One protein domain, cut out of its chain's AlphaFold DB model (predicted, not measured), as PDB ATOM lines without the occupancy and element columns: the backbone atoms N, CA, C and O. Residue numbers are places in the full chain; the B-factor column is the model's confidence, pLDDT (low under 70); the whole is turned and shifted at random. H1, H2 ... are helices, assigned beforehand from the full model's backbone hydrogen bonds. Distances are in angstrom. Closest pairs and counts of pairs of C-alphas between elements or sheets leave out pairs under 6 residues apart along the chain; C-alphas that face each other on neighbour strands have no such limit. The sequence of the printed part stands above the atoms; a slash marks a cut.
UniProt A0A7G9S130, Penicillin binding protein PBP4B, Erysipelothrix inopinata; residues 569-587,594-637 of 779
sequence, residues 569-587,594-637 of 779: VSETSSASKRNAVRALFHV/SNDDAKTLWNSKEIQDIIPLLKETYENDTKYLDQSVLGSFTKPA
ATOM      1  N   VAL A 569      -1.054 -32.500  -9.181       93.81
ATOM      2  CA  VAL A 569      -0.312 -31.698 -10.180       93.81
ATOM      3  C   VAL A 569      -1.176 -31.306 -11.391       93.81
ATOM      4  O   VAL A 569      -2.078 -32.036 -11.793       93.81
ATOM      5  N   SER A 570      -0.923 -30.123 -11.960       92.50
ATOM      6  CA  SER A 570      -1.729 -29.510 -13.031       92.50
ATOM      7  C   SER A 570      -0.971 -28.417 -13.807       92.50
ATOM      8  O   SER A 570       0.083 -27.943 -13.373       92.50
ATOM      9  N   GLU A 571      -1.551 -27.927 -14.907       88.75
ATOM     10  CA  GLU A 571      -1.152 -26.680 -15.596       88.75
ATOM     11  C   GLU A 571      -1.134 -25.469 -14.643       88.75
ATOM     12  O   GLU A 571      -0.215 -24.651 -14.646       88.75
ATOM     13  N   THR A 572      -2.129 -25.388 -13.757       90.62
ATOM     14  CA  THR A 572      -2.298 -24.312 -12.764       90.62
ATOM     15  C   THR A 572      -1.401 -24.451 -11.532       90.62
ATOM     16  O   THR A 572      -1.401 -23.572 -10.669       90.62
ATOM     17  N   SER A 573      -0.628 -25.536 -11.430       94.12
ATOM     18  CA  SER A 573       0.363 -25.719 -10.370       94.12
ATOM     19  C   SER A 573       1.530 -24.738 -10.516       94.12
ATOM     20  O   SER A 573       1.796 -24.190 -11.586       94.12
ATOM     21  N   SER A 574       2.275 -24.531  -9.430       93.25
ATOM     22  CA  SER A 574       3.534 -23.784  -9.508       93.25
ATOM     23  C   SER A 574       4.626 -24.610 -10.204       93.25
ATOM     24  O   SER A 574       4.662 -25.836 -10.063       93.25
ATOM     25  N   ALA A 575       5.577 -23.935 -10.861       93.62
ATOM     26  CA  ALA A 575       6.788 -24.574 -11.389       93.62
ATOM     27  C   ALA A 575       7.537 -25.375 -10.306       93.62
ATOM     28  O   ALA A 575       8.052 -26.451 -10.578       93.62
ATOM     29  N   SER A 576       7.510 -24.900  -9.053       94.81
ATOM     30  CA  SER A 576       8.044 -25.612  -7.887       94.81
ATOM     31  C   SER A 576       7.439 -27.013  -7.718       94.81
ATOM     32  O   SER A 576       8.173 -27.985  -7.561       94.81
ATOM     33  N   LYS A 577       6.107 -27.141  -7.806       95.38
ATOM     34  CA  LYS A 577       5.412 -28.433  -7.686       95.38
ATOM     35  C   LYS A 577       5.701 -29.350  -8.877       95.38
ATOM     36  O   LYS A 577       5.968 -30.530  -8.681       95.38
ATOM     37  N   ARG A 578       5.704 -28.820 -10.106       95.50
ATOM     38  CA  ARG A 578       6.039 -29.621 -11.298       95.50
ATOM     39  C   ARG A 578       7.510 -30.049 -11.325       95.50
ATOM     40  O   ARG A 578       7.789 -31.174 -11.720       95.50
ATOM     41  N   ASN A 579       8.440 -29.227 -10.841       95.06
ATOM     42  CA  ASN A 579       9.857 -29.593 -10.739       95.06
ATOM     43  C   ASN A 579      10.139 -30.623  -9.633       95.06
ATOM     44  O   ASN A 579      10.978 -31.492  -9.849       95.06
ATOM     45  N   ALA A 580       9.397 -30.617  -8.519       95.56
ATOM     46  CA  ALA A 580       9.431 -31.717  -7.547       95.56
ATOM     47  C   ALA A 580       8.989 -33.053  -8.185       95.56
ATOM     48  O   ALA A 580       9.651 -34.078  -8.018       95.56
ATOM     49  N   VAL A 581       7.934 -33.031  -9.014       96.12
ATOM     50  CA  VAL A 581       7.520 -34.204  -9.808       96.12
ATOM     51  C   VAL A 581       8.592 -34.607 -10.831       96.12
ATOM     52  O   VAL A 581       8.892 -35.794 -10.937       96.12
ATOM     53  N   ARG A 582       9.221 -33.663 -11.552       94.88
ATOM     54  CA  ARG A 582      10.326 -33.973 -12.489       94.88
ATOM     55  C   ARG A 582      11.522 -34.625 -11.788       94.88
ATOM     56  O   ARG A 582      12.108 -35.543 -12.358       94.88
ATOM     57  N   ALA A 583      11.850 -34.202 -10.566       95.38
ATOM     58  CA  ALA A 583      12.894 -34.829  -9.759       95.38
ATOM     59  C   ALA A 583      12.551 -36.288  -9.422       95.38
ATOM     60  O   ALA A 583      13.357 -37.176  -9.691       95.38
ATOM     61  N   LEU A 584      11.336 -36.568  -8.935       95.94
ATOM     62  CA  LEU A 584      10.900 -37.946  -8.667       95.94
ATOM     63  C   LEU A 584      10.826 -38.797  -9.943       95.94
ATOM     64  O   LEU A 584      11.299 -39.931  -9.943       95.94
ATOM     65  N   PHE A 585      10.315 -38.255 -11.052       95.88
ATOM     66  CA  PHE A 585      10.277 -38.963 -12.338       95.88
ATOM     67  C   PHE A 585      11.684 -39.322 -12.829       95.88
ATOM     68  O   PHE A 585      11.877 -40.432 -13.315       95.88
ATOM     69  N   HIS A 586      12.676 -38.451 -12.632       94.38
ATOM     70  CA  HIS A 586      14.073 -38.749 -12.955       94.38
ATOM     71  C   HIS A 586      14.659 -39.885 -12.092       94.38
ATOM     72  O   HIS A 586      15.414 -40.711 -12.608       94.38
ATOM     73  N   VAL A 587      14.272 -39.997 -10.813       96.00
ATOM     74  CA  VAL A 587      14.647 -41.148  -9.966       96.00
ATOM     75  C   VAL A 587      13.988 -42.436 -10.472       96.00
ATOM     76  O   VAL A 587      14.682 -43.435 -10.664       96.00
ATOM     77  N   SER A 594      17.268 -50.848 -14.359       91.94
ATOM     78  CA  SER A 594      17.839 -51.959 -13.580       91.94
ATOM     79  C   SER A 594      16.862 -52.634 -12.606       91.94
ATOM     80  O   SER A 594      17.205 -53.673 -12.043       91.94
ATOM     81  N   ASN A 595      15.655 -52.093 -12.419       95.19
ATOM     82  CA  ASN A 595      14.630 -52.622 -11.521       95.19
ATOM     83  C   ASN A 595      13.249 -52.690 -12.211       95.19
ATOM     84  O   ASN A 595      12.742 -51.688 -12.720       95.19
ATOM     85  N   ASP A 596      12.624 -53.874 -12.209       95.88
ATOM     86  CA  ASP A 596      11.353 -54.110 -12.911       95.88
ATOM     87  C   ASP A 596      10.128 -53.468 -12.225       95.88
ATOM     88  O   ASP A 596       9.157 -53.147 -12.914       95.88
ATOM     89  N   ASP A 597      10.161 -53.191 -10.916       96.19
ATOM     90  CA  ASP A 597       9.085 -52.467 -10.217       96.19
ATOM     91  C   ASP A 597       9.113 -50.974 -10.562       96.19
ATOM     92  O   ASP A 597       8.084 -50.399 -10.924       96.19
ATOM     93  N   ALA A 598      10.302 -50.361 -10.555       94.62
ATOM     94  CA  ALA A 598      10.526 -49.000 -11.038       94.62
ATOM     95  C   ALA A 598      10.143 -48.866 -12.516       94.62
ATOM     96  O   ALA A 598       9.523 -47.885 -12.904       94.62
ATOM     97  N   LYS A 599      10.429 -49.879 -13.338       94.19
ATOM     98  CA  LYS A 599      10.008 -49.947 -14.745       94.19
ATOM     99  C   LYS A 599       8.502 -50.144 -14.920       94.19
ATOM    100  O   LYS A 599       7.921 -49.585 -15.850       94.19
ATOM    101  N   THR A 600       7.853 -50.893 -14.033       97.19
ATOM    102  CA  THR A 600       6.391 -51.060 -14.021       97.19
ATOM    103  C   THR A 600       5.695 -49.765 -13.604       97.19
ATOM    104  O   THR A 600       4.697 -49.387 -14.213       97.19
ATOM    105  N   LEU A 601       6.248 -49.045 -12.622       96.44
ATOM    106  CA  LEU A 601       5.820 -47.694 -12.258       96.44
ATOM    107  C   LEU A 601       6.072 -46.702 -13.401       96.44
ATOM    108  O   LEU A 601       5.183 -45.931 -13.743       96.44
ATOM    109  N   TRP A 602       7.245 -46.762 -14.032       95.00
ATOM    110  CA  TRP A 602       7.626 -45.873 -15.127       95.00
ATOM    111  C   TRP A 602       6.622 -45.908 -16.288       95.00
ATOM    112  O   TRP A 602       6.216 -44.876 -16.821       95.00
ATOM    113  N   ASN A 603       6.175 -47.111 -16.650       93.38
ATOM    114  CA  ASN A 603       5.199 -47.338 -17.714       93.38
ATOM    115  C   ASN A 603       3.739 -47.338 -17.210       93.38
ATOM    116  O   ASN A 603       2.843 -47.749 -17.949       93.38
ATOM    117  N   SER A 604       3.471 -46.915 -15.967       95.75
ATOM    118  CA  SER A 604       2.112 -46.886 -15.418       95.75
ATOM    119  C   SER A 604       1.298 -45.729 -15.999       95.75
ATOM    120  O   SER A 604       1.835 -44.674 -16.349       95.75
ATOM    121  N   LYS A 605      -0.026 -45.909 -16.092       95.19
ATOM    122  CA  LYS A 605      -0.924 -44.890 -16.656       95.19
ATOM    123  C   LYS A 605      -0.833 -43.568 -15.889       95.19
ATOM    124  O   LYS A 605      -0.864 -42.508 -16.497       95.19
ATOM    125  N   GLU A 606      -0.676 -43.640 -14.574       95.50
ATOM    126  CA  GLU A 606      -0.580 -42.488 -13.681       95.50
ATOM    127  C   GLU A 606       0.644 -41.610 -13.988       95.50
ATOM    128  O   GLU A 606       0.530 -40.390 -13.955       95.50
ATOM    129  N   ILE A 607       1.793 -42.202 -14.341       94.19
ATOM    130  CA  ILE A 607       2.967 -41.441 -14.801       94.19
ATOM    131  C   ILE A 607       2.775 -40.960 -16.243       94.19
ATOM    132  O   ILE A 607       3.002 -39.785 -16.538       94.19
ATOM    133  N   GLN A 608       2.327 -41.839 -17.144       92.31
ATOM    134  CA  GLN A 608       2.224 -41.528 -18.574       92.31
ATOM    135  C   GLN A 608       1.181 -40.435 -18.882       92.31
ATOM    136  O   GLN A 608       1.425 -39.607 -19.757       92.31
ATOM    137  N   ASP A 609       0.088 -40.346 -18.117       92.88
ATOM    138  CA  ASP A 609      -0.909 -39.264 -18.221       92.88
ATOM    139  C   ASP A 609      -0.343 -37.880 -17.827       92.88
ATOM    140  O   ASP A 609      -0.888 -36.852 -18.227       92.88
ATOM    141  N   ILE A 610       0.753 -37.829 -17.057       95.12
ATOM    142  CA  ILE A 610       1.364 -36.593 -16.529       95.12
ATOM    143  C   ILE A 610       2.551 -36.109 -17.380       95.12
ATOM    144  O   ILE A 610       2.866 -34.917 -17.386       95.12
ATOM    145  N   ILE A 611       3.197 -36.991 -18.149       90.19
ATOM    146  CA  ILE A 611       4.334 -36.631 -19.015       90.19
ATOM    147  C   ILE A 611       4.014 -35.510 -20.029       90.19
ATOM    148  O   ILE A 611       4.865 -34.626 -20.169       90.19
ATOM    149  N   PRO A 612       2.848 -35.467 -20.712       89.00
ATOM    150  CA  PRO A 612       2.517 -34.381 -21.643       89.00
ATOM    151  C   PRO A 612       2.553 -32.998 -20.981       89.00
ATOM    152  O   PRO A 612       3.261 -32.113 -21.456       89.00
ATOM    153  N   LEU A 613       1.910 -32.855 -19.815       91.62
ATOM    154  CA  LEU A 613       1.930 -31.636 -18.997       91.62
ATOM    155  C   LEU A 613       3.364 -31.208 -18.644       91.62
ATOM    156  O   LEU A 613       3.699 -30.023 -18.693       91.62
ATOM    157  N   LEU A 614       4.232 -32.157 -18.280       92.31
ATOM    158  CA  LEU A 614       5.621 -31.853 -17.919       92.31
ATOM    159  C   LEU A 614       6.504 -31.494 -19.124       92.31
ATOM    160  O   LEU A 614       7.504 -30.802 -18.919       92.31
ATOM    161  N   LYS A 615       6.140 -31.913 -20.343       87.94
ATOM    162  CA  LYS A 615       6.782 -31.478 -21.593       87.94
ATOM    163  C   LYS A 615       6.326 -30.076 -21.994       87.94
ATOM    164  O   LYS A 615       7.170 -29.209 -22.179       87.94
ATOM    165  N   GLU A 616       5.017 -29.831 -22.040       88.25
ATOM    166  CA  GLU A 616       4.427 -28.522 -22.376       88.25
ATOM    167  C   GLU A 616       4.940 -27.409 -21.448       88.25
ATOM    168  O   GLU A 616       5.343 -26.332 -21.883       88.25
ATOM    169  N   THR A 617       5.005 -27.683 -20.143       90.81
ATOM    170  CA  THR A 617       5.475 -26.699 -19.155       90.81
ATOM    171  C   THR A 617       7.002 -26.629 -19.018       90.81
ATOM    172  O   THR A 617       7.489 -25.809 -18.238       90.81
ATOM    173  N   TYR A 618       7.776 -27.442 -19.756       89.25
ATOM    174  CA  TYR A 618       9.223 -27.607 -19.549       89.25
ATOM    175  C   TYR A 618      10.002 -26.288 -19.621       89.25
ATOM    176  O   TYR A 618      10.767 -25.991 -18.706       89.25
ATOM    177  N   GLU A 619       9.824 -25.472 -20.663       88.00
ATOM    178  CA  GLU A 619      10.623 -24.245 -20.830       88.00
ATOM    179  C   GLU A 619      10.335 -23.219 -19.724       88.00
ATOM    180  O   GLU A 619      11.250 -22.707 -19.074       88.00
ATOM    181  N   ASN A 620       9.051 -22.979 -19.447       89.81
ATOM    182  CA  ASN A 620       8.601 -22.062 -18.399       89.81
ATOM    183  C   ASN A 620       9.029 -22.505 -16.996       89.81
ATOM    184  O   ASN A 620       9.366 -21.657 -16.164       89.81
ATOM    185  N   ASP A 621       9.032 -23.814 -16.739       92.25
ATOM    186  CA  ASP A 621       9.412 -24.381 -15.449       92.25
ATOM    187  C   ASP A 621      10.927 -24.534 -15.273       92.25
ATOM    188  O   ASP A 621      11.378 -24.554 -14.134       92.25
ATOM    189  N   THR A 622      11.719 -24.655 -16.347       90.50
ATOM    190  CA  THR A 622      13.173 -24.929 -16.273       90.50
ATOM    191  C   THR A 622      14.065 -23.749 -16.675       90.50
ATOM    192  O   THR A 622      15.291 -23.851 -16.604       90.50
ATOM    193  N   LYS A 623      13.496 -22.585 -17.017       90.31
ATOM    194  CA  LYS A 623      14.240 -21.341 -17.328       90.31
ATOM    195  C   LYS A 623      15.213 -20.858 -16.237       90.31
ATOM    196  O   LYS A 623      16.095 -20.055 -16.522       90.31
ATOM    197  N   TYR A 624      15.055 -21.328 -14.997       91.88
ATOM    198  CA  TYR A 624      15.948 -21.038 -13.869       91.88
ATOM    199  C   TYR A 624      16.889 -22.213 -13.537       91.88
ATOM    200  O   TYR A 624      17.354 -22.328 -12.403       91.88
ATOM    201  N   LEU A 625      17.164 -23.101 -14.495       91.75
ATOM    202  CA  LEU A 625      18.063 -24.251 -14.354       91.75
ATOM    203  C   LEU A 625      19.206 -24.189 -15.368       91.75
ATOM    204  O   LEU A 625      19.109 -23.533 -16.405       91.75
ATOM    205  N   ASP A 626      20.297 -24.895 -15.072       88.12
ATOM    206  CA  ASP A 626      21.395 -25.043 -16.024       88.12
ATOM    207  C   ASP A 626      21.040 -26.139 -17.038       88.12
ATOM    208  O   ASP A 626      21.166 -27.336 -16.779       88.12
ATOM    209  N   GLN A 627      20.594 -25.704 -18.216       83.88
ATOM    210  CA  GLN A 627      20.181 -26.565 -19.327       83.88
ATOM    211  C   GLN A 627      21.310 -27.467 -19.872       83.88
ATOM    212  O   GLN A 627      21.030 -28.327 -20.705       83.88
ATOM    213  N   SER A 628      22.565 -27.301 -19.429       80.69
ATOM    214  CA  SER A 628      23.677 -28.196 -19.785       80.69
ATOM    215  C   SER A 628      23.759 -29.473 -18.937       80.69
ATOM    216  O   SER A 628      24.440 -30.411 -19.349       80.69
ATOM    217  N   VAL A 629      23.058 -29.538 -17.794       78.06
ATOM    218  CA  VAL A 629      23.014 -30.728 -16.915       78.06
ATOM    219  C   VAL A 629      21.628 -31.370 -16.795       78.06
ATOM    220  O   VAL A 629      21.486 -32.393 -16.129       78.06
ATOM    221  N   LEU A 630      20.604 -30.808 -17.443       75.62
ATOM    222  CA  LEU A 630      19.283 -31.433 -17.513       75.62
ATOM    223  C   LEU A 630      19.270 -32.570 -18.541       75.62
ATOM    224  O   LEU A 630      19.620 -32.380 -19.707       75.62
ATOM    225  N   GLY A 631      18.833 -33.749 -18.095       64.00
ATOM    226  CA  GLY A 631      18.635 -34.917 -18.950       64.00
ATOM    227  C   GLY A 631      17.496 -34.739 -19.960       64.00
ATOM    228  O   GLY A 631      16.686 -33.815 -19.882       64.00
ATOM    229  N   SER A 632      17.401 -35.667 -20.911       58.69
ATOM    230  CA  SER A 632      16.398 -35.644 -21.986       58.69
ATOM    231  C   SER A 632      14.949 -35.801 -21.517       58.69
ATOM    232  O   SER A 632      14.039 -35.514 -22.285       58.69
ATOM    233  N   PHE A 633      14.718 -36.288 -20.296       59.88
ATOM    234  CA  PHE A 633      13.508 -37.042 -19.993       59.88
ATOM    235  C   PHE A 633      12.172 -36.274 -20.138       59.88
ATOM    236  O   PHE A 633      11.274 -36.722 -20.852       59.88
ATOM    237  N   THR A 634      12.032 -35.099 -19.511       58.94
ATOM    238  CA  THR A 634      10.839 -34.235 -19.701       58.94
ATOM    239  C   THR A 634      11.054 -33.115 -20.714       58.94
ATOM    240  O   THR A 634      10.149 -32.315 -20.946       58.94
ATOM    241  N   LYS A 635      12.228 -33.061 -21.347       64.81
ATOM    242  CA  LYS A 635      12.510 -32.099 -22.407       64.81
ATOM    243  C   LYS A 635      11.665 -32.458 -23.640       64.81
ATOM    244  O   LYS A 635      11.582 -33.641 -23.985       64.81
ATOM    245  N   PRO A 636      11.045 -31.485 -24.330       59.59
ATOM    246  CA  PRO A 636      10.469 -31.724 -25.646       59.59
ATOM    247  C   PRO A 636      11.510 -32.364 -26.569       59.59
ATOM    248  O   PRO A 636      12.682 -31.973 -26.562       59.59
ATOM    249  N   ALA A 637      11.098 -33.363 -27.349       58.19
ATOM    250  CA  ALA A 637      11.984 -33.959 -28.336       58.19
ATOM    251  C   ALA A 637      12.301 -32.891 -29.387       58.19
ATOM    252  O   ALA A 637      11.416 -32.468 -30.124       58.19
TER     253      ALA A 637
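What this domain is: This is residues 569 to 587 and 594 to 637 of the 779 residues of the protein "Penicillin binding protein PBP4B" of Erysipelothrix inopinata (UniProt A0A7G9S130). One longer helix, H1, has a string of four short helices, H2 to H5, running back past it: H2 lies beyond the last residues of H1, and H5 packs on its first ones. After H5, residues 623 to 637 swing out in a wide loop without a named element and fold back. The 63 printed residues hold five named helices, in the order H1 H2 H3 H4 H5, and no named strand; the class is all helix. The whole is compact, with a radius of gyration of the C-alphas of 11.9 A and spans of 33 by 27 by 20 A, though few contacts join the helices.

Where its parts are: H1, residues 575 to 587, begins at C-alpha 575 (6.788, -24.574, -11.389) and is 18.4 A long. After the cut come H2, residues 596 to 602, 9.3 A, H3, residues 605 to 608, 5.0 A, and H4, residues 611 to 616, 8.8 A. H5, residues 618 to 622, 5.8 A, ends at C-alpha 622 (13.173, -24.929, -16.273).

How they stand to each other: H1 touches H5 with residues 575 to 579 alone; the closest C-alphas, of Ala 575 and Asp 621, are 4.8 A apart. H1 and H4 are close but not clearly touching, with the C-alphas of Arg 578 and Leu 614 closest at 7.0 A; they run opposite ways at a steep tilt of 45 degrees. H1 and H2 are also close but not clearly touching, with the C-alphas of Phe 585 and Trp 602 closest at 7.9 A, opposite ways at a shallow tilt of 23 degrees. H1 and H3 are only just apart, closest 8.1 A. In H1, H2, H4 and H5 every O i to N i+4 pair is within hydrogen-bond range; H3 is too short for one.

The domain as a whole: The C-alphas of Thr 572 and Ser 594, the two farthest apart, are 34.2 A apart. Residues 588 to 593 are not printed, and C-alphas 587 and 594 are 11.8 A apart across the cut. The links from H2 to H3, H3 to H4 and H4 to H5 are tight. Mean pLDDT of the printed part is 88.7; residues 631 to 637 are under 70.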